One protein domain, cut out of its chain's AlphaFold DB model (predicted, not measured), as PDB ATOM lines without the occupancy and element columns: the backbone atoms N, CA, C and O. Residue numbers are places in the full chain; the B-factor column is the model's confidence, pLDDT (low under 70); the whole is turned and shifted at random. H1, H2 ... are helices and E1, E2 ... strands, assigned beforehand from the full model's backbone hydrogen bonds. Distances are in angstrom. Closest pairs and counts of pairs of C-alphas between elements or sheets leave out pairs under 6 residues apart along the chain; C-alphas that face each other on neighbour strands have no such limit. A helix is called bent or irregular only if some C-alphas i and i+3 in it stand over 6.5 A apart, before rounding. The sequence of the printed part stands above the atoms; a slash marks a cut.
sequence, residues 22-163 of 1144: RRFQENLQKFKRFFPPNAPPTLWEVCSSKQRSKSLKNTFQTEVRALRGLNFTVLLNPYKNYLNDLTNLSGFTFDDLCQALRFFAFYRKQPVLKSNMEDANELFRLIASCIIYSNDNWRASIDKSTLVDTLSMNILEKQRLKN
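This is residues 22 to 163 of the 1144 residues of an uncharacterized protein of Caenorhabditis elegans (UniProt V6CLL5). A core of helices, H2, H5, H6 and H7, has a small two-strand hairpin, E1 and E2, packed on one side, where E1 meets H2 and E2 meets the first part of the sharply kinked H5. H1 lies at one end of the long axis, with H3 and H4 between it and the core, and H9 lies at the opposite end, so that these two helices make the length. The printed part has 142 residues with nine named helices and two named strands, in the order H1 H2 H3 H4 H5 H6 H7 E1 E2 H8 H9; the sheet, E1 - E2, is antiparallel and the class is mostly helix. The whole is compact, with a radius of gyration of the C-alphas of 15.9 A and spans of 57 by 28 by 27 A.

E1, residues 131 to 134, and E2, residues 137 to 140, are antiparallel neighbours and form a hairpin, with 144 degrees between their directions; N 132 and O 139 are 2.9 A apart and N 139 and O 132 2.8 A, both within hydrogen-bond range. The closest C-alphas of E1 and H2, residues 43 to 47, are those of Ile 131 and Leu 43, 5.6 A apart. Those of E2 and H5, residues 72 to 89, are Ala 140 and Leu 75, 6.5 A apart. H5 is irregular, with C-alphas 78 and 81 8.1 A apart, and has a kink of 104 degrees near residue 79. H5 touches H6, residues 94 to 107, at a steep tilt of 59 degrees, opposite ways, closest at the C-alphas of Asn 84 and Phe 94, 5.2 A. H6 is the hub: with residues 102 to 106 alone it also touches H4, residues 63 to 69, closest at the C-alphas of Phe 106 and Arg 68, 6.1 A. With residues 104 to 105 alone it only just touches H2, with 3 pairs of C-alphas within 8 A, the closest those of Ala 105 and Cys 47, 6.1 A. H7, residues 118 to 130, touches H2 with residues 125 to 130 alone, closest at the C-alphas of Ala 128 and Trp 44, 5.1 A. With residues 126 to 130 alone H7 touches H8, residues 144 to 147, closest at the C-alphas of Leu 126 and Leu 147, 6.8 A. H9, residues 150 to 163, is close to H7 but not clearly touching, with the C-alphas of Ile 155 and Asp 119 7.3 A apart. H1, residues 22 to 34, is close to H3, residues 54 to 59, but not clearly touching, with the C-alphas of Asn 27 and Thr 59 6.8 A apart; H1 and H9 are apart. In H1, H2, H6, H7 and H9 every O i to N i+4 pair is within hydrogen-bond range, against 1 of 2 in H3, 1 of 3 in H4, with 3 of 4 O i to N i+3 pairs, and 10 of 14 in H5; H8 is too short for an O i to N i+4 pair.

E1 runs 9.6 A from C-alpha 131 at (26.208, 13.797, -32.914), and E2 runs 10.0 A. H5, the longest helix, measures 20.3 A, H6 20.0 A, H9 20.1 A, and H1 and H7 18.5 A each. H1 begins at C-alpha 22, (13.082, 17.743, -9.847), and H9 ends at C-alpha 163, (43.643, 3.905, -56.402).

The C-alphas of Arg 22 and Asn 163 are the two farthest apart, at 57.4 A. The printed part has no cut and no long link. The mean pLDDT of the printed part is 80.3, and 35 residues are under 70, among them residues 49 to 63 and 146 to 156.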
ATOM      1  N   ARG A  22      12.353  16.509 -10.188       71.05
ATOM      2  CA  ARG A  22      13.082  17.743  -9.847       71.05
ATOM      3  C   ARG A  22      14.591  17.577 -10.025       71.05
ATOM      4  O   ARG A  22      15.209  18.418 -10.665       71.05
ATOM      5  N   ARG A  23      15.183  16.471  -9.552       70.06
ATOM      6  CA  ARG A  23      16.618  16.174  -9.752       70.06
ATOM      7  C   ARG A  23      16.984  16.042 -11.234       70.06
ATOM      8  O   ARG A  23      18.037  16.528 -11.632       70.06
ATOM      9  N   PHE A  24      16.118  15.433 -12.044       68.72
ATOM     10  CA  PHE A  24      16.284  15.368 -13.498       68.72
ATOM     11  C   PHE A  24      16.264  16.770 -14.129       68.72
ATOM     12  O   PHE A  24      17.207  17.141 -14.821       68.72
ATOM     13  N   GLN A  25      15.254  17.591 -13.822       71.94
ATOM     14  CA  GLN A  25      15.154  18.968 -14.324       71.94
ATOM     15  C   GLN A  25      16.323  19.856 -13.867       71.94
ATOM     16  O   GLN A  25      16.844  20.642 -14.656       71.94
ATOM     17  N   GLU A  26      16.780  19.718 -12.622       73.62
ATOM     18  CA  GLU A  26      17.960  20.418 -12.115       73.62
ATOM     19  C   GLU A  26      19.250  20.011 -12.839       73.62
ATOM     20  O   GLU A  26      20.077  20.871 -13.137       73.62
ATOM     21  N   ASN A  27      19.455  18.716 -13.095       67.86
ATOM     22  CA  ASN A  27      20.638  18.235 -13.809       67.86
ATOM     23  C   ASN A  27      20.612  18.674 -15.276       67.86
ATOM     24  O   ASN A  27      21.615  19.196 -15.759       67.86
ATOM     25  N   LEU A  28      19.445  18.634 -15.920       66.99
ATOM     26  CA  LEU A  28      19.233  19.164 -17.264       66.99
ATOM     27  C   LEU A  28      19.487  20.682 -17.342       66.99
ATOM     28  O   LEU A  28      20.127  21.153 -18.281       66.99
ATOM     29  N   GLN A  29      19.061  21.461 -16.341       71.31
ATOM     30  CA  GLN A  29      19.406  22.888 -16.250       71.31
ATOM     31  C   GLN A  29      20.906  23.116 -16.016       71.31
ATOM     32  O   GLN A  29      21.467  24.051 -16.582       71.31
ATOM     33  N   LYS A  30      21.578  22.278 -15.215       70.56
ATOM     34  CA  LYS A  30      23.043  22.332 -15.048       70.56
ATOM     35  C   LYS A  30      23.741  21.991 -16.374       70.56
ATOM     36  O   LYS A  30      24.680  22.685 -16.749       70.56
ATOM     37  N   PHE A  31      23.252  21.003 -17.123       64.38
ATOM     38  CA  PHE A  31      23.793  20.596 -18.425       64.38
ATOM     39  C   PHE A  31      23.700  21.743 -19.440       64.38
ATOM     40  O   PHE A  31      24.717  22.167 -19.985       64.38
ATOM     41  N   LYS A  32      22.515  22.359 -19.561       68.74
ATOM     42  CA  LYS A  32      22.251  23.555 -20.385       68.74
ATOM     43  C   LYS A  32      22.996  24.834 -19.943       68.74
ATOM     44  O   LYS A  32      22.890  25.846 -20.624       68.74
ATOM     45  N   ARG A  33      23.731  24.816 -18.820       73.99
ATOM     46  CA  ARG A  33      24.614  25.915 -18.366       73.99
ATOM     47  C   ARG A  33      26.106  25.650 -18.599       73.99
ATOM     48  O   ARG A  33      26.878  26.600 -18.609       73.99
ATOM     49  N   PHE A  34      26.531  24.391 -18.742       70.17
ATOM     50  CA  PHE A  34      27.950  24.033 -18.930       70.17
ATOM     51  C   PHE A  34      28.419  24.101 -20.392       70.17
ATOM     52  O   PHE A  34      29.627  24.105 -20.651       70.17
ATOM     53  N   PHE A  35      27.468  24.180 -21.320       71.99
ATOM     54  CA  PHE A  35      27.672  24.392 -22.748       71.99
ATOM     55  C   PHE A  35      26.871  25.634 -23.166       71.99
ATOM     56  O   PHE A  35      25.754  25.812 -22.669       71.99
ATOM     57  N   PRO A  36      27.423  26.529 -24.005       70.06
ATOM     58  CA  PRO A  36      26.727  27.750 -24.393       70.06
ATOM     59  C   PRO A  36      25.516  27.412 -25.279       70.06
ATOM     60  O   PRO A  36      25.600  26.490 -26.091       70.06
ATOM     61  N   PRO A  37      24.407  28.171 -25.205       69.04
ATOM     62  CA  PRO A  37      23.187  27.866 -25.963       69.04
ATOM     63  C   PRO A  37      23.390  27.872 -27.488       69.04
ATOM     64  O   PRO A  37      22.599  27.272 -28.211       69.04
ATOM     65  N   ASN A  38      24.464  28.507 -27.967       77.23
ATOM     66  CA  ASN A  38      24.800  28.635 -29.384       77.23
ATOM     67  C   ASN A  38      25.668  27.476 -29.919       77.23
ATOM     68  O   ASN A  38      25.909  27.422 -31.120       77.23
ATOM     69  N   ALA A  39      26.160  26.576 -29.056       78.00
ATOM     70  CA  ALA A  39      26.924  25.389 -29.452       78.00
ATOM     71  C   ALA A  39      26.464  24.160 -28.633       78.00
ATOM     72  O   ALA A  39      26.917  23.978 -27.497       78.00
ATOM     73  N   PRO A  40      25.537  23.332 -29.160       82.98
ATOM     74  CA  PRO A  40      25.026  22.169 -28.443       82.98
ATOM     75  C   PRO A  40      26.145  21.131 -28.253       82.98
ATOM     76  O   PRO A  40      26.896  20.876 -29.196       82.98
ATOM     77  N   PRO A  41      26.265  20.510 -27.065       87.03
ATOM     78  CA  PRO A  41      27.367  19.601 -26.775       87.03
ATOM     79  C   PRO A  41      27.369  18.380 -27.687       87.03
ATOM     80  O   PRO A  41      26.351  17.698 -27.854       87.03
ATOM     81  N   THR A  42      28.549  18.077 -28.214       91.36
ATOM     82  CA  THR A  42      28.798  16.898 -29.040       91.36
ATOM     83  C   THR A  42      29.024  15.646 -28.186       91.36
ATOM     84  O   THR A  42      29.485  15.708 -27.040       91.36
ATOM     85  N   LEU A  43      28.758  14.468 -28.754       92.94
ATOM     86  CA  LEU A  43      29.095  13.180 -28.141       92.94
ATOM     87  C   LEU A  43      30.605  13.090 -27.858       92.94
ATOM     88  O   LEU A  43      31.005  12.567 -26.817       92.94
ATOM     89  N   TRP A  44      31.445  13.634 -28.746       92.38
ATOM     90  CA  TRP A  44      32.892  13.692 -28.546       92.38
ATOM     91  C   TRP A  44      33.296  14.523 -27.322       92.38
ATOM     92  O   TRP A  44      34.118  14.068 -26.527       92.38
ATOM     93  N   GLU A  45      32.717  15.703 -27.102       87.50
ATOM     94  CA  GLU A  45      33.000  16.515 -25.909       87.50
ATOM     95  C   GLU A  45      32.517  15.844 -24.618       87.50
ATOM     96  O   GLU A  45      33.235  15.837 -23.619       87.50
ATOM     97  N   VAL A  46      31.330  15.229 -24.645       86.27
ATOM     98  CA  VAL A  46      30.727  14.566 -23.477       86.27
ATOM     99  C   VAL A  46      31.475  13.284 -23.075       86.27
ATOM    100  O   VAL A  46      31.542  12.959 -21.884       86.27
ATOM    101  N   CYS A  47      32.059  12.560 -24.036       87.43
ATOM    102  CA  CYS A  47      32.697  11.260 -23.795       87.43
ATOM    103  C   CYS A  47      34.233  11.263 -23.863       87.43
ATOM    104  O   CYS A  47      34.849  10.338 -23.330       87.43
ATOM    105  N   SER A  48      34.889  12.262 -24.468       83.35
ATOM    106  CA  SER A  48      36.357  12.271 -24.563       83.35
ATOM    107  C   SER A  48      37.019  12.556 -23.209       83.35
ATOM    108  O   SER A  48      36.815  13.580 -22.559       83.35
ATOM    109  N   SER A  49      37.877  11.632 -22.773       60.12
ATOM    110  CA  SER A  49      38.479  11.627 -21.431       60.12
ATOM    111  C   SER A  49      39.339  12.853 -21.090       60.12
ATOM    112  O   SER A  49      39.590  13.091 -19.907       60.12
ATOM    113  N   LYS A  50      39.763  13.621 -22.104       61.49
ATOM    114  CA  LYS A  50      40.553  14.856 -21.980       61.49
ATOM    115  C   LYS A  50      39.715  16.081 -21.581       61.49
ATOM    116  O   LYS A  50      40.294  17.070 -21.139       61.49
ATOM    117  N   GLN A  51      38.382  16.045 -21.695       54.37
ATOM    118  CA  GLN A  51      37.540  17.180 -21.313       54.37
ATOM    119  C   GLN A  51      37.088  17.141 -19.843       54.37
ATOM    120  O   GLN A  51      36.142  16.453 -19.461       54.37
ATOM    121  N   ARG A  52      37.711  18.032 -19.060       50.24
ATOM    122  CA  ARG A  52      37.197  18.622 -17.808       50.24
ATOM    123  C   ARG A  52      37.082  17.659 -16.605       50.24
ATOM    124  O   ARG A  52      37.363  16.463 -16.666       50.24
ATOM    125  N   SER A  53      36.839  18.248 -15.434       54.21
ATOM    126  CA  SER A  53      37.195  17.672 -14.128       54.21
ATOM    127  C   SER A  53      36.225  16.597 -13.609       54.21
ATOM    128  O   SER A  53      35.163  16.335 -14.178       54.21
ATOM    129  N   LYS A  54      36.583  15.970 -12.472       57.50
ATOM    130  CA  LYS A  54      35.768  14.941 -11.790       57.50
ATOM    131  C   LYS A  54      34.322  15.384 -11.502       57.50
ATOM    132  O   LYS A  54      33.466  14.515 -11.374       57.50
ATOM    133  N   SER A  55      34.033  16.689 -11.423       57.99
ATOM    134  CA  SER A  55      32.679  17.190 -11.160       57.99
ATOM    135  C   SER A  55      31.704  16.869 -12.296       57.99
ATOM    136  O   SER A  55      30.672  16.268 -12.016       57.99
ATOM    137  N   LEU A  56      32.031  17.151 -13.568       56.86
ATOM    138  CA  LEU A  56      31.118  16.883 -14.697       56.86
ATOM    139  C   LEU A  56      30.720  15.402 -14.781       56.86
ATOM    140  O   LEU A  56      29.563  15.088 -15.050       56.86
ATOM    141  N   LYS A  57      31.655  14.485 -14.490       57.98
ATOM    142  CA  LYS A  57      31.407  13.032 -14.520       57.98
ATOM    143  C   LYS A  57      30.375  12.568 -13.482       57.98
ATOM    144  O   LYS A  57      29.749  11.534 -13.718       57.98
ATOM    145  N   ASN A  58      30.195  13.328 -12.398       61.89
ATOM    146  CA  ASN A  58      29.174  13.103 -11.373       61.89
ATOM    147  C   ASN A  58      27.898  13.915 -11.653       61.89
ATOM    148  O   ASN A  58      26.804  13.365 -11.559       61.89
ATOM    149  N   THR A  59      28.019  15.196 -12.029       57.30
ATOM    150  CA  THR A  59      26.870  16.072 -12.324       57.30
ATOM    151  C   THR A  59      26.023  15.530 -13.473       57.30
ATOM    152  O   THR A  59      24.801  15.569 -13.387       57.30
ATOM    153  N   PHE A  60      26.665  14.978 -14.511       61.71
ATOM    154  CA  PHE A  60      26.005  14.495 -15.728       61.71
ATOM    155  C   PHE A  60      25.926  12.969 -15.816       61.71
ATOM    156  O   PHE A  60      25.976  12.366 -16.891       61.71
ATOM    157  N   GLN A  61      25.830  12.307 -14.659       65.77
ATOM    158  CA  GLN A  61      25.678  10.854 -14.617       65.77
ATOM    159  C   GLN A  61      24.338  10.401 -15.228       65.77
ATOM    160  O   GLN A  61      24.264   9.277 -15.715       65.77
ATOM    161  N   THR A  62      23.299  11.241 -15.237       66.32
ATOM    162  CA  THR A  62      21.973  10.905 -15.788       66.32
ATOM    163  C   THR A  62      21.963  10.983 -17.315       66.32
ATOM    164  O   THR A  62      21.526  10.061 -17.996       66.32
ATOM    165  N   GLU A  63      22.529  12.049 -17.865       67.47
ATOM    166  CA  GLU A  63      22.590  12.355 -19.293       67.47
ATOM    167  C   GLU A  63      23.535  11.375 -20.012       67.47
ATOM    168  O   GLU A  63      23.224  10.861 -21.086       67.47
ATOM    169  N   VAL A  64      24.644  10.996 -19.364       70.35
ATOM    170  CA  VAL A  64      25.543   9.944 -19.868       70.35
ATOM    171  C   VAL A  64      25.052   8.521 -19.531       70.35
ATOM    172  O   VAL A  64      25.553   7.551 -20.095       70.35
ATOM    173  N   ARG A  65      24.027   8.354 -18.679       71.77
ATOM    174  CA  ARG A  65      23.240   7.103 -18.639       71.77
ATOM    175  C   ARG A  65      22.273   7.029 -19.820       71.77
ATOM    176  O   ARG A  65      22.164   5.957 -20.403       71.77
ATOM    177  N   ALA A  66      21.639   8.134 -20.223       75.63
ATOM    178  CA  ALA A  66      20.753   8.162 -21.394       75.63
ATOM    179  C   ALA A  66      21.488   7.756 -22.688       75.63
ATOM    180  O   ALA A  66      20.945   7.002 -23.491       75.63
ATOM    181  N   LEU A  67      22.765   8.136 -22.830       82.56
ATOM    182  CA  LEU A  67      23.651   7.663 -23.904       82.56
ATOM    183  C   LEU A  67      23.779   6.129 -24.013       82.56
ATOM    184  O   LEU A  67      24.106   5.632 -25.086       82.56
ATOM    185  N   ARG A  68      23.513   5.363 -22.945       78.33
ATOM    186  CA  ARG A  68      23.565   3.887 -22.969       78.33
ATOM    187  C   ARG A  68      22.332   3.247 -23.608       78.33
ATOM    188  O   ARG A  68      22.429   2.123 -24.082       78.33
ATOM    189  N   GLY A  69      21.199   3.951 -23.626       80.36
ATOM    190  CA  GLY A  69      19.980   3.526 -24.323       80.36
ATOM    191  C   GLY A  69      19.912   3.996 -25.781       80.36
ATOM    192  O   GLY A  69      18.929   3.723 -26.465       80.36
ATOM    193  N   LEU A  70      20.924   4.728 -26.259       87.69
ATOM    194  CA  LEU A  70      20.915   5.348 -27.579       87.69
ATOM    195  C   LEU A  70      21.241   4.321 -28.673       87.69
ATOM    196  O   LEU A  70      22.370   3.843 -28.790       87.69
ATOM    197  N   ASN A  71      20.253   4.003 -29.510       92.74
ATOM    198  CA  ASN A  71      20.454   3.136 -30.667       92.74
ATOM    199  C   ASN A  71      21.113   3.925 -31.815       92.74
ATOM    200  O   ASN A  71      20.435   4.578 -32.610       92.74
ATOM    201  N   PHE A  72      22.446   3.855 -31.898       95.77
ATOM    202  CA  PHE A  72      23.234   4.528 -32.938       95.77
ATOM    203  C   PHE A  72      22.854   4.103 -34.364       95.77
ATOM    204  O   PHE A  72      22.844   4.951 -35.252       95.77
ATOM    205  N   THR A  73      22.469   2.842 -34.578       96.46
ATOM    206  CA  THR A  73      22.010   2.343 -35.884       96.46
ATOM    207  C   THR A  73      20.746   3.071 -36.341       96.46
ATOM    208  O   THR A  73      20.664   3.459 -37.500       96.46
ATOM    209  N   VAL A  74      19.792   3.326 -35.435       95.65
ATOM    210  CA  VAL A  74      18.579   4.117 -35.726       95.65
ATOM    211  C   VAL A  74      18.916   5.598 -35.909       95.65
ATOM    212  O   VAL A  74      18.487   6.204 -36.886       95.65
ATOM    213  N   LEU A  75      19.732   6.170 -35.017       95.63
ATOM    214  CA  LEU A  75      20.125   7.586 -35.051       95.63
ATOM    215  C   LEU A  75      20.864   7.977 -36.344       95.63
ATOM    216  O   LEU A  75      20.700   9.091 -36.835       95.63
ATOM    217  N   LEU A  76      21.678   7.066 -36.883       96.53
ATOM    218  CA  LEU A  76      22.457   7.268 -38.105       96.53
ATOM    219  C   LEU A  76      21.783   6.701 -39.362       96.53
ATOM    220  O   LEU A  76      22.296   6.915 -40.460       96.53
ATOM    221  N   ASN A  77      20.630   6.029 -39.245       95.88
ATOM    222  CA  ASN A  77      19.926   5.442 -40.389       95.88
ATOM    223  C   ASN A  77      19.607   6.447 -41.523       95.88
ATOM    224  O   ASN A  77      19.816   6.081 -42.679       95.88
ATOM    225  N   PRO A  78      19.200   7.713 -41.259       95.88
ATOM    226  CA  PRO A  78      18.992   8.713 -42.318       95.88
ATOM    227  C   PRO A  78      20.246   9.012 -43.152       95.88
ATOM    228  O   PRO A  78      20.148   9.460 -44.290       95.88
ATOM    229  N   TYR A  79      21.427   8.743 -42.592       94.84
ATOM    230  CA  TYR A  79      22.732   8.988 -43.200       94.84
ATOM    231  C   TYR A  79      23.421   7.702 -43.671       94.84
ATOM    232  O   TYR A  79      24.558   7.765 -44.139       94.84
ATOM    233  N   LYS A  80      22.758   6.538 -43.558       95.25
ATOM    234  CA  LYS A  80      23.379   5.215 -43.715       95.25
ATOM    235  C   LYS A  80      24.162   5.063 -45.015       95.25
ATOM    236  O   LYS A  80      25.303   4.629 -44.957       95.25
ATOM    237  N   ASN A  81      23.587   5.445 -46.156       92.06
ATOM    238  CA  ASN A  81      24.239   5.289 -47.461       92.06
ATOM    239  C   ASN A  81      25.543   6.107 -47.530       92.06
ATOM    240  O   ASN A  81      26.611   5.549 -47.755       92.06
ATOM    241  N   TYR A  82      25.459   7.406 -47.225       90.97
ATOM    242  CA  TYR A  82      26.602   8.327 -47.230       90.97
ATOM    243  C   TYR A  82      27.692   7.929 -46.223       90.97
ATOM    244  O   TYR A  82      28.881   7.994 -46.529       90.97
ATOM    245  N   LEU A  83      27.296   7.480 -45.028       94.11
ATOM    246  CA  LEU A  83      28.242   6.984 -44.034       94.11
ATOM    247  C   LEU A  83      28.900   5.679 -44.477       94.11
ATOM    248  O   LEU A  83      30.101   5.550 -44.297       94.11
ATOM    249  N   ASN A  84      28.159   4.742 -45.073       94.13
ATOM    250  CA  ASN A  84      28.696   3.459 -45.532       94.13
ATOM    251  C   ASN A  84      29.772   3.643 -46.618       94.13
ATOM    252  O   ASN A  84      30.797   2.970 -46.576       94.13
ATOM    253  N   ASP A  85      29.599   4.603 -47.531       89.22
ATOM    254  CA  ASP A  85      30.634   4.955 -48.513       89.22
ATOM    255  C   ASP A  85      31.924   5.448 -47.826       89.22
ATOM    256  O   ASP A  85      33.026   5.003 -48.155       89.22
ATOM    257  N   LEU A  86      31.793   6.312 -46.811       89.46
ATOM    258  CA  LEU A  86      32.919   6.834 -46.024       89.46
ATOM    259  C   LEU A  86      33.576   5.773 -45.123       89.46
ATOM    260  O   LEU A  86      34.803   5.772 -44.976       89.46
ATOM    261  N   THR A  87      32.795   4.859 -44.535       91.28
ATOM    262  CA  THR A  87      33.340   3.756 -43.730       91.28
ATOM    263  C   THR A  87      34.158   2.817 -44.614       91.28
ATOM    264  O   THR A  87      35.286   2.481 -44.255       91.28
ATOM    265  N   ASN A  88      33.636   2.463 -45.798       89.07
ATOM    266  CA  ASN A  88      34.294   1.564 -46.750       89.07
ATOM    267  C   ASN A  88      35.662   2.108 -47.197       89.07
ATOM    268  O   ASN A  88      36.649   1.376 -47.162       89.07
ATOM    269  N   LEU A  89      35.739   3.402 -47.532       85.13
ATOM    270  CA  LEU A  89      36.994   4.108 -47.841       85.13
ATOM    271  C   LEU A  89      38.018   4.033 -46.691       85.13
ATOM    272  O   LEU A  89      39.223   3.937 -46.905       85.13
ATOM    273  N   SER A  90      37.540   4.017 -45.448       85.53
ATOM    274  CA  SER A  90      38.373   3.932 -44.241       85.53
ATOM    275  C   SER A  90      38.599   2.492 -43.739       85.53
ATOM    276  O   SER A  90      39.132   2.284 -42.643       85.53
ATOM    277  N   GLY A  91      38.175   1.479 -44.503       86.99
ATOM    278  CA  GLY A  91      38.346   0.064 -44.167       86.99
ATOM    279  C   GLY A  91      37.503  -0.437 -42.984       86.99
ATOM    280  O   GLY A  91      37.917  -1.384 -42.314       86.99
ATOM    281  N   PHE A  92      36.349   0.178 -42.700       89.48
ATOM    282  CA  PHE A  92      35.379  -0.310 -41.707       89.48
ATOM    283  C   PHE A  92      33.941  -0.312 -42.254       89.48
ATOM    284  O   PHE A  92      33.664   0.259 -43.304       89.48
ATOM    285  N   THR A  93      33.005  -0.972 -41.568       93.70
ATOM    286  CA  THR A  93      31.585  -0.995 -41.973       93.70
ATOM    287  C   THR A  93      30.732   0.000 -41.179       93.70
ATOM    288  O   THR A  93      31.095   0.421 -40.078       93.70
ATOM    289  N   PHE A  94      29.542   0.333 -41.688       95.36
ATOM    290  CA  PHE A  94      28.541   1.105 -40.938       95.36
ATOM    291  C   PHE A  94      28.152   0.448 -39.593       95.36
ATOM    292  O   PHE A  94      27.858   1.147 -38.621       95.36
ATOM    293  N   ASP A  95      28.199  -0.883 -39.497       94.83
ATOM    294  CA  ASP A  95      27.905  -1.591 -38.247       94.83
ATOM    295  C   ASP A  95      29.097  -1.552 -37.272       94.83
ATOM    296  O   ASP A  95      28.885  -1.348 -36.075       94.83
ATOM    297  N   ASP A  96      30.345  -1.626 -37.763       93.78
ATOM    298  CA  ASP A  96      31.546  -1.357 -36.949       93.78
ATOM    299  C   ASP A  96      31.501   0.060 -36.353       93.78
ATOM    300  O   ASP A  96      31.801   0.245 -35.174       93.78
ATOM    301  N   LEU A  97      31.072   1.057 -37.138       95.12
ATOM    302  CA  LEU A  97      30.876   2.438 -36.684       95.12
ATOM    303  C   LEU A  97      29.852   2.531 -35.546       95.12
ATOM    304  O   LEU A  97      30.113   3.165 -34.522       95.12
ATOM    305  N   CYS A  98      28.688   1.895 -35.703       96.20
ATOM    306  CA  CYS A  98      27.638   1.909 -34.685       96.20
ATOM    307  C   CYS A  98      28.094   1.223 -33.383       96.20
ATOM    308  O   CYS A  98      27.812   1.720 -32.289       96.20
ATOM    309  N   GLN A  99      28.853   0.127 -33.487       93.40
ATOM    310  CA  GLN A  99      29.467  -0.551 -32.341       93.40
ATOM    311  C   GLN A  99      30.546   0.318 -31.674       93.40
ATOM    312  O   GLN A  99      30.549   0.467 -30.450       93.40
ATOM    313  N   ALA A 100      31.412   0.958 -32.462       94.16
ATOM    314  CA  ALA A 100      32.451   1.871 -31.991       94.16
ATOM    315  C   ALA A 100      31.865   3.090 -31.248       94.16
ATOM    316  O   ALA A 100      32.395   3.504 -30.214       94.16
ATOM    317  N   LEU A 101      30.735   3.631 -31.719       95.34
ATOM    318  CA  LEU A 101      30.015   4.721 -31.050       95.34
ATOM    319  C   LEU A 101      29.359   4.257 -29.740       95.34
ATOM    320  O   LEU A 101      29.494   4.949 -28.728       95.34
ATOM    321  N   ARG A 102      28.735   3.066 -29.710       93.51
ATOM    322  CA  ARG A 102      28.205   2.460 -28.469       93.51
ATOM    323  C   ARG A 102      29.318   2.233 -27.440       93.51
ATOM    324  O   ARG A 102      29.141   2.588 -26.275       93.51
ATOM    325  N   PHE A 103      30.479   1.733 -27.865       90.79
ATOM    326  CA  PHE A 103      31.669   1.582 -27.021       90.79
ATOM    327  C   PHE A 103      32.130   2.934 -26.451       90.79
ATOM    328  O   PHE A 103      32.264   3.092 -25.237       90.79
ATOM    329  N   PHE A 104      32.321   3.942 -27.306       93.21
ATOM    330  CA  PHE A 104      32.778   5.271 -26.895       93.21
ATOM    331  C   PHE A 104      31.822   5.937 -25.892       93.21
ATOM    332  O   PHE A 104      32.268   6.460 -24.867       93.21
ATOM    333  N   ALA A 105      30.511   5.838 -26.139       91.33
ATOM    334  CA  ALA A 105      29.460   6.324 -25.251       91.33
ATOM    335  C   ALA A 105      29.433   5.601 -23.889       91.33
ATOM    336  O   ALA A 105      29.222   6.237 -22.854       91.33
ATOM    337  N   PHE A 106      29.671   4.285 -23.867       84.82
ATOM    338  CA  PHE A 106      29.628   3.485 -22.640       84.82
ATOM    339  C   PHE A 106      30.885   3.652 -21.771       84.82
ATOM    340  O   PHE A 106      30.772   3.902 -20.566       84.82
ATOM    341  N   TYR A 107      32.075   3.541 -22.376       84.09
ATOM    342  CA  TYR A 107      33.366   3.521 -21.673       84.09
ATOM    343  C   TYR A 107      34.021   4.887 -21.484       84.09
ATOM    344  O   TYR A 107      34.900   5.010 -20.627       84.09
ATOM    345  N   ARG A 108      33.663   5.898 -22.291       86.14
ATOM    346  CA  ARG A 108      34.392   7.183 -22.365       86.14
ATOM    347  C   ARG A 108      35.877   6.988 -22.743       86.14
ATOM    348  O   ARG A 108      36.771   7.674 -22.240       86.14
ATOM    349  N   LYS A 109      36.133   5.997 -23.608       85.66
ATOM    350  CA  LYS A 109      37.432   5.611 -24.188       85.66
ATOM    351  C   LYS A 109      37.290   5.536 -25.708       85.66
ATOM    352  O   LYS A 109      36.281   5.025 -26.185       85.66
ATOM    353  N   GLN A 110      38.294   6.003 -26.448       86.79
ATOM    354  CA  GLN A 110      38.344   5.847 -27.906       86.79
ATOM    355  C   GLN A 110      38.352   4.344 -28.266       86.79
ATOM    356  O   GLN A 110      39.099   3.592 -27.631       86.79
ATOM    357  N   PRO A 111      37.512   3.890 -29.213       88.21
ATOM    358  CA  PRO A 111      37.470   2.496 -29.642       88.21
ATOM    359  C   PRO A 111      38.714   2.136 -30.462       88.21
ATOM    360  O   PRO A 111      39.284   2.987 -31.143       88.21
ATOM    361  N   VAL A 112      39.111   0.865 -30.423       85.54
ATOM    362  CA  VAL A 112      40.140   0.320 -31.321       85.54
ATOM    363  C   VAL A 112      39.437  -0.192 -32.575       85.54
ATOM    364  O   VAL A 112      38.724  -1.192 -32.523       85.54
ATOM    365  N   LEU A 113      39.600   0.521 -33.688       86.10
ATOM    366  CA  LEU A 113      39.032   0.136 -34.981       86.10
ATOM    367  C   LEU A 113      39.888  -0.958 -35.642       86.10
ATOM    368  O   LEU A 113      41.105  -0.999 -35.459       86.10
ATOM    369  N   LYS A 114      39.247  -1.847 -36.414       77.85
ATOM    370  CA  LYS A 114      39.912  -2.974 -37.101       77.85
ATOM    371  C   LYS A 114      40.961  -2.488 -38.104       77.85
ATOM    372  O   LYS A 114      42.069  -3.020 -38.143       77.85
ATOM    373  N   SER A 115      40.633  -1.453 -38.877       73.56
ATOM    374  CA  SER A 115      41.615  -0.685 -39.633       73.56
ATOM    375  C   SER A 115      42.399   0.209 -38.667       73.56
ATOM    376  O   SER A 115      41.909   1.227 -38.181       73.56
ATOM    377  N   ASN A 116      43.663  -0.141 -38.409       64.86
ATOM    378  CA  ASN A 116      44.610   0.704 -37.668       64.86
ATOM    379  C   ASN A 116      45.121   1.872 -38.546       64.86
ATOM    380  O   ASN A 116      46.319   2.150 -38.603       64.86
ATOM    381  N   MET A 117      44.206   2.505 -39.284       80.22
ATOM    382  CA  MET A 117      44.439   3.680 -40.117       80.22
ATOM    383  C   MET A 117      44.093   4.941 -39.327       80.22
ATOM    384  O   MET A 117      43.152   4.962 -38.526       80.22
ATOM    385  N   GLU A 118      44.864   5.997 -39.556       85.69
ATOM    386  CA  GLU A 118      44.641   7.307 -38.944       85.69
ATOM    387  C   GLU A 118      43.317   7.902 -39.450       85.69
ATOM    388  O   GLU A 118      42.454   8.223 -38.632       85.69
ATOM    389  N   ASP A 119      43.086   7.832 -40.770       81.61
ATOM    390  CA  ASP A 119      41.840   8.136 -41.491       81.61
ATOM    391  C   ASP A 119      40.585   7.640 -40.741       81.61
ATOM    392  O   ASP A 119      39.622   8.380 -40.535       81.61
ATOM    393  N   ALA A 120      40.603   6.383 -40.276       88.79
ATOM    394  CA  ALA A 120      39.457   5.759 -39.621       88.79
ATOM    395  C   ALA A 120      39.180   6.338 -38.223       88.79
ATOM    396  O   ALA A 120      38.024   6.480 -37.816       88.79
ATOM    397  N   ASN A 121      40.235   6.708 -37.494       90.12
ATOM    398  CA  ASN A 121      40.128   7.347 -36.185       90.12
ATOM    399  C   ASN A 121      39.679   8.812 -36.305       90.12
ATOM    400  O   ASN A 121      38.904   9.281 -35.467       90.12
ATOM    401  N   GLU A 122      40.120   9.517 -37.349       88.72
ATOM    402  CA  GLU A 122      39.660  10.872 -37.657       88.72
ATOM    403  C   GLU A 122      38.188  10.879 -38.083       88.72
ATOM    404  O   GLU A 122      37.395  11.612 -37.490       88.72
ATOM    405  N   LEU A 123      37.782  10.001 -39.007       90.88
ATOM    406  CA  LEU A 123      36.386   9.866 -39.431       90.88
ATOM    407  C   LEU A 123      35.468   9.476 -38.260       90.88
ATOM    408  O   LEU A 123      34.400  10.067 -38.087       90.88
ATOM    409  N   PHE A 124      35.895   8.545 -37.397       94.39
ATOM    410  CA  PHE A 124      35.164   8.214 -36.170       94.39
ATOM    411  C   PHE A 124      34.964   9.441 -35.264       94.39
ATOM    412  O   PHE A 124      33.856   9.703 -34.788       94.39
ATOM    413  N   ARG A 125      36.031  10.217 -35.040       92.94
ATOM    414  CA  ARG A 125      36.006  11.434 -34.219       92.94
ATOM    415  C   ARG A 125      35.121  12.526 -34.826       92.94
ATOM    416  O   ARG A 125      34.413  13.209 -34.085       92.94
ATOM    417  N   LEU A 126      35.135  12.674 -36.148       91.90
ATOM    418  CA  LEU A 126      34.303  13.610 -36.899       91.90
ATOM    419  C   LEU A 126      32.814  13.257 -36.755       91.90
ATOM    420  O   LEU A 126      32.009  14.103 -36.366       91.90
ATOM    421  N   ILE A 127      32.450  11.985 -36.947       94.55
ATOM    422  CA  ILE A 127      31.071  11.496 -36.775       94.55
ATOM    423  C   ILE A 127      30.609  11.647 -35.316       94.55
ATOM    424  O   ILE A 127      29.503  12.126 -35.066       94.55
ATOM    425  N   ALA A 128      31.469  11.339 -34.340       94.74
ATOM    426  CA  ALA A 128      31.196  11.588 -32.921       94.74
ATOM    427  C   ALA A 128      31.100  13.090 -32.564       94.74
ATOM    428  O   ALA A 128      30.556  13.433 -31.516       94.74
ATOM    429  N   SER A 129      31.595  13.986 -33.422       93.20
ATOM    430  CA  SER A 129      31.412  15.439 -33.288       93.20
ATOM    431  C   SER A 129      30.113  15.918 -33.959       93.20
ATOM    432  O   SER A 129      29.486  16.850 -33.475       93.20
ATOM    433  N   CYS A 130      29.635  15.236 -35.007       94.21
ATOM    434  CA  CYS A 130      28.346  15.531 -35.652       94.21
ATOM    435  C   CYS A 130      27.116  15.076 -34.835       94.21
ATOM    436  O   CYS A 130      25.990  15.462 -35.146       94.21
ATOM    437  N   ILE A 131      27.292  14.238 -33.807       94.65
ATOM    438  CA  ILE A 131      26.208  13.797 -32.914       94.65
ATOM    439  C   ILE A 131      26.092  14.784 -31.747       94.65
ATOM    440  O   ILE A 131      26.963  14.822 -30.881       94.65
ATOM    441  N   ILE A 132      25.007  15.558 -31.714       92.10
ATOM    442  CA  ILE A 132      24.767  16.659 -30.768       92.10
ATOM    443  C   ILE A 132      23.569  16.384 -29.854       92.10
ATOM    444  O   ILE A 132      22.608  15.723 -30.253       92.10
ATOM    445  N   TYR A 133      23.582  16.928 -28.637       89.76
ATOM    446  CA  TYR A 133      22.403  16.943 -27.765       89.76
ATOM    447  C   TYR A 133      21.639  18.264 -27.915       89.76
ATOM    448  O   TYR A 133      22.113  19.319 -27.488       89.76
ATOM    449  N   SER A 134      20.451  18.221 -28.522       88.71
ATOM    450  CA  SER A 134      19.624  19.404 -28.787       88.71
ATOM    451  C   SER A 134      18.124  19.103 -28.700       88.71
ATOM    452  O   SER A 134      17.636  18.047 -29.116       88.71
ATOM    453  N   ASN A 135      17.369  20.054 -28.136       86.12
ATOM    454  CA  ASN A 135      15.944  19.897 -27.811       86.12
ATOM    455  C   ASN A 135      15.683  18.600 -27.018       86.12
ATOM    456  O   ASN A 135      14.880  17.754 -27.412       86.12
ATOM    457  N   ASP A 136      16.460  18.449 -25.941       80.85
ATOM    458  CA  ASP A 136      16.452  17.374 -24.938       80.85
ATOM    459  C   ASP A 136      16.612  15.938 -25.467       80.85
ATOM    460  O   ASP A 136      16.378  14.964 -24.753       80.85
ATOM    461  N   ASN A 137      17.106  15.814 -26.701       88.06
ATOM    462  CA  ASN A 137      17.340  14.561 -27.405       88.06
ATOM    463  C   ASN A 137      18.725  14.553 -28.068       88.06
ATOM    464  O   ASN A 137      19.258  15.598 -28.440       88.06
ATOM    465  N   TRP A 138      19.291  13.364 -28.270       91.52
ATOM    466  CA  TRP A 138      20.466  13.188 -29.125       91.52
ATOM    467  C   TRP A 138      20.045  13.177 -30.597       91.52
ATOM    468  O   TRP A 138      19.109  12.471 -30.969       91.52
ATOM    469  N   ARG A 139      20.727  13.966 -31.431       93.41
ATOM    470  CA  ARG A 139      20.453  14.125 -32.865       93.41
ATOM    471  C   ARG A 139      21.766  14.051 -33.641       93.41
ATOM    472  O   ARG A 139      22.742  14.692 -33.261       93.41
ATOM    473  N   ALA A 140      21.798  13.297 -34.735       94.40
ATOM    474  CA  ALA A 140      22.885  13.396 -35.699       94.40
ATOM    475  C   ALA A 140      22.632  14.618 -36.594       94.40
ATOM    476  O   ALA A 140      21.595  14.701 -37.243       94.40
ATOM    477  N   SER A 141      23.565  15.566 -36.596       92.16
ATOM    478  CA  SER A 141      23.561  16.761 -37.443       92.16
ATOM    479  C   SER A 141      24.657  16.618 -38.496       92.16
ATOM    480  O   SER A 141      25.660  17.327 -38.466       92.16
ATOM    481  N   ILE A 142      24.489  15.639 -39.384       90.93
ATOM    482  CA  ILE A 142      25.420  15.385 -40.484       90.93
ATOM    483  C   ILE A 142      24.932  16.175 -41.699       90.93
ATOM    484  O   ILE A 142      23.983  15.778 -42.370       90.93
ATOM    485  N   ASP A 143      25.578  17.304 -41.965       83.33
ATOM    486  CA  ASP A 143      25.472  18.022 -43.233       83.33
ATOM    487  C   ASP A 143      26.812  17.957 -43.982       83.33
ATOM    488  O   ASP A 143      27.867  17.679 -43.404       83.33
ATOM    489  N   LYS A 144      26.790  18.253 -45.284       70.06
ATOM    490  CA  LYS A 144      28.008  18.443 -46.070       70.06
ATOM    491  C   LYS A 144      28.914  19.496 -45.429       70.06
ATOM    492  O   LYS A 144      30.102  19.238 -45.313       70.06
ATOM    493  N   SER A 145      28.386  20.614 -44.926       71.63
ATOM    494  CA  SER A 145      29.211  21.632 -44.255       71.63
ATOM    495  C   SER A 145      29.913  21.147 -42.977       71.63
ATOM    496  O   SER A 145      30.953  21.694 -42.626       71.63
ATOM    497  N   THR A 146      29.384  20.126 -42.290       69.70
ATOM    498  CA  THR A 146      29.940  19.637 -41.014       69.70
ATOM    499  C   THR A 146      30.851  18.423 -41.165       69.70
ATOM    500  O   THR A 146      31.696  18.198 -40.303       69.70
ATOM    501  N   LEU A 147      30.673  17.617 -42.219       67.02
ATOM    502  CA  LEU A 147      31.451  16.390 -42.443       67.02
ATOM    503  C   LEU A 147      32.415  16.520 -43.639       67.02
ATOM    504  O   LEU A 147      33.465  15.884 -43.663       67.02
ATOM    505  N   VAL A 148      32.124  17.413 -44.588       54.58
ATOM    506  CA  VAL A 148      32.991  17.772 -45.724       54.58
ATOM    507  C   VAL A 148      33.774  19.049 -45.393       54.58
ATOM    508  O   VAL A 148      33.797  20.012 -46.157       54.58
ATOM    509  N   ASP A 149      34.448  19.043 -44.239       58.08
ATOM    510  CA  ASP A 149      35.586  19.942 -44.034       58.08
ATOM    511  C   ASP A 149      36.680  19.587 -45.063       58.08
ATOM    512  O   ASP A 149      36.786  18.456 -45.554       58.08
ATOM    513  N   THR A 150      37.512  20.567 -45.385       55.64
ATOM    514  CA  THR A 150      38.645  20.518 -46.313       55.64
ATOM    515  C   THR A 150      39.527  19.286 -46.099       55.64
ATOM    516  O   THR A 150      40.062  18.723 -47.056       55.64
ATOM    517  N   LEU A 151      39.665  18.837 -44.846       56.36
ATOM    518  CA  LEU A 151      40.458  17.671 -44.466       56.36
ATOM    519  C   LEU A 151      39.817  16.348 -44.939       56.36
ATOM    520  O   LEU A 151      40.516  15.510 -45.508       56.36
ATOM    521  N   SER A 152      38.492  16.198 -44.828       58.06
ATOM    522  CA  SER A 152      37.745  15.041 -45.357       58.06
ATOM    523  C   SER A 152      37.830  14.948 -46.882       58.06
ATOM    524  O   SER A 152      38.013  13.858 -47.427       58.06
ATOM    525  N   MET A 153      37.757  16.091 -47.578       63.68
ATOM    526  CA  MET A 153      38.001  16.153 -49.029       63.68
ATOM    527  C   MET A 153      39.431  15.738 -49.378       63.68
ATOM    528  O   MET A 153      39.626  14.931 -50.281       63.68
ATOM    529  N   ASN A 154      40.427  16.209 -48.623       66.91
ATOM    530  CA  ASN A 154      41.823  15.818 -48.820       66.91
ATOM    531  C   ASN A 154      42.052  14.309 -48.610       66.91
ATOM    532  O   ASN A 154      42.879  13.730 -49.311       66.91
ATOM    533  N   ILE A 155      41.347  13.658 -47.679       63.06
ATOM    534  CA  ILE A 155      41.403  12.194 -47.505       63.06
ATOM    535  C   ILE A 155      40.775  11.491 -48.721       63.06
ATOM    536  O   ILE A 155      41.423  10.641 -49.332       63.06
ATOM    537  N   LEU A 156      39.567  11.902 -49.129       60.76
ATOM    538  CA  LEU A 156      38.875  11.400 -50.326       60.76
ATOM    539  C   LEU A 156      39.731  11.518 -51.599       60.76
ATOM    540  O   LEU A 156      39.825  10.568 -52.378       60.76
ATOM    541  N   GLU A 157      40.380  12.663 -51.808       70.51
ATOM    542  CA  GLU A 157      41.256  12.911 -52.955       70.51
ATOM    543  C   GLU A 157      42.558  12.111 -52.868       70.51
ATOM    544  O   GLU A 157      42.931  11.468 -53.848       70.51
ATOM    545  N   LYS A 158      43.221  12.055 -51.703       74.54
ATOM    546  CA  LYS A 158      44.433  11.236 -51.506       74.54
ATOM    547  C   LYS A 158      44.173   9.748 -51.735       74.54
ATOM    548  O   LYS A 158      45.030   9.079 -52.311       74.54
ATOM    549  N   GLN A 159      43.024   9.222 -51.310       65.68
ATOM    550  CA  GLN A 159      42.664   7.827 -51.566       65.68
ATOM    551  C   GLN A 159      42.307   7.588 -53.039       65.68
ATOM    552  O   GLN A 159      42.842   6.659 -53.640       65.68
ATOM    553  N   ARG A 160      41.512   8.464 -53.674       69.43
ATOM    554  CA  ARG A 160      41.257   8.386 -55.126       69.43
ATOM    555  C   ARG A 160      42.554   8.429 -55.938       69.43
ATOM    556  O   ARG A 160      42.726   7.610 -56.833       69.43
ATOM    557  N   LEU A 161      43.492   9.309 -55.584       73.62
ATOM    558  CA  LEU A 161      44.815   9.417 -56.209       73.62
ATOM    559  C   LEU A 161      45.717   8.197 -55.965       73.62
ATOM    560  O   LEU A 161      46.587   7.935 -56.793       73.62
ATOM    561  N   LYS A 162      45.540   7.452 -54.864       74.50
ATOM    562  CA  LYS A 162      46.215   6.157 -54.664       74.50
ATOM    563  C   LYS A 162      45.633   5.093 -55.589       74.50
ATOM    564  O   LYS A 162      46.394   4.471 -56.319       74.50
ATOM    565  N   ASN A 163      44.309   4.939 -55.608       70.69
ATOM    566  CA  ASN A 163      43.643   3.905 -56.402       70.69
ATOM    567  C   ASN A 163      43.898   4.110 -57.907       70.69
ATOM    568  O   ASN A 163      44.354   3.183 -58.570       70.69
TER     569      ASN A 163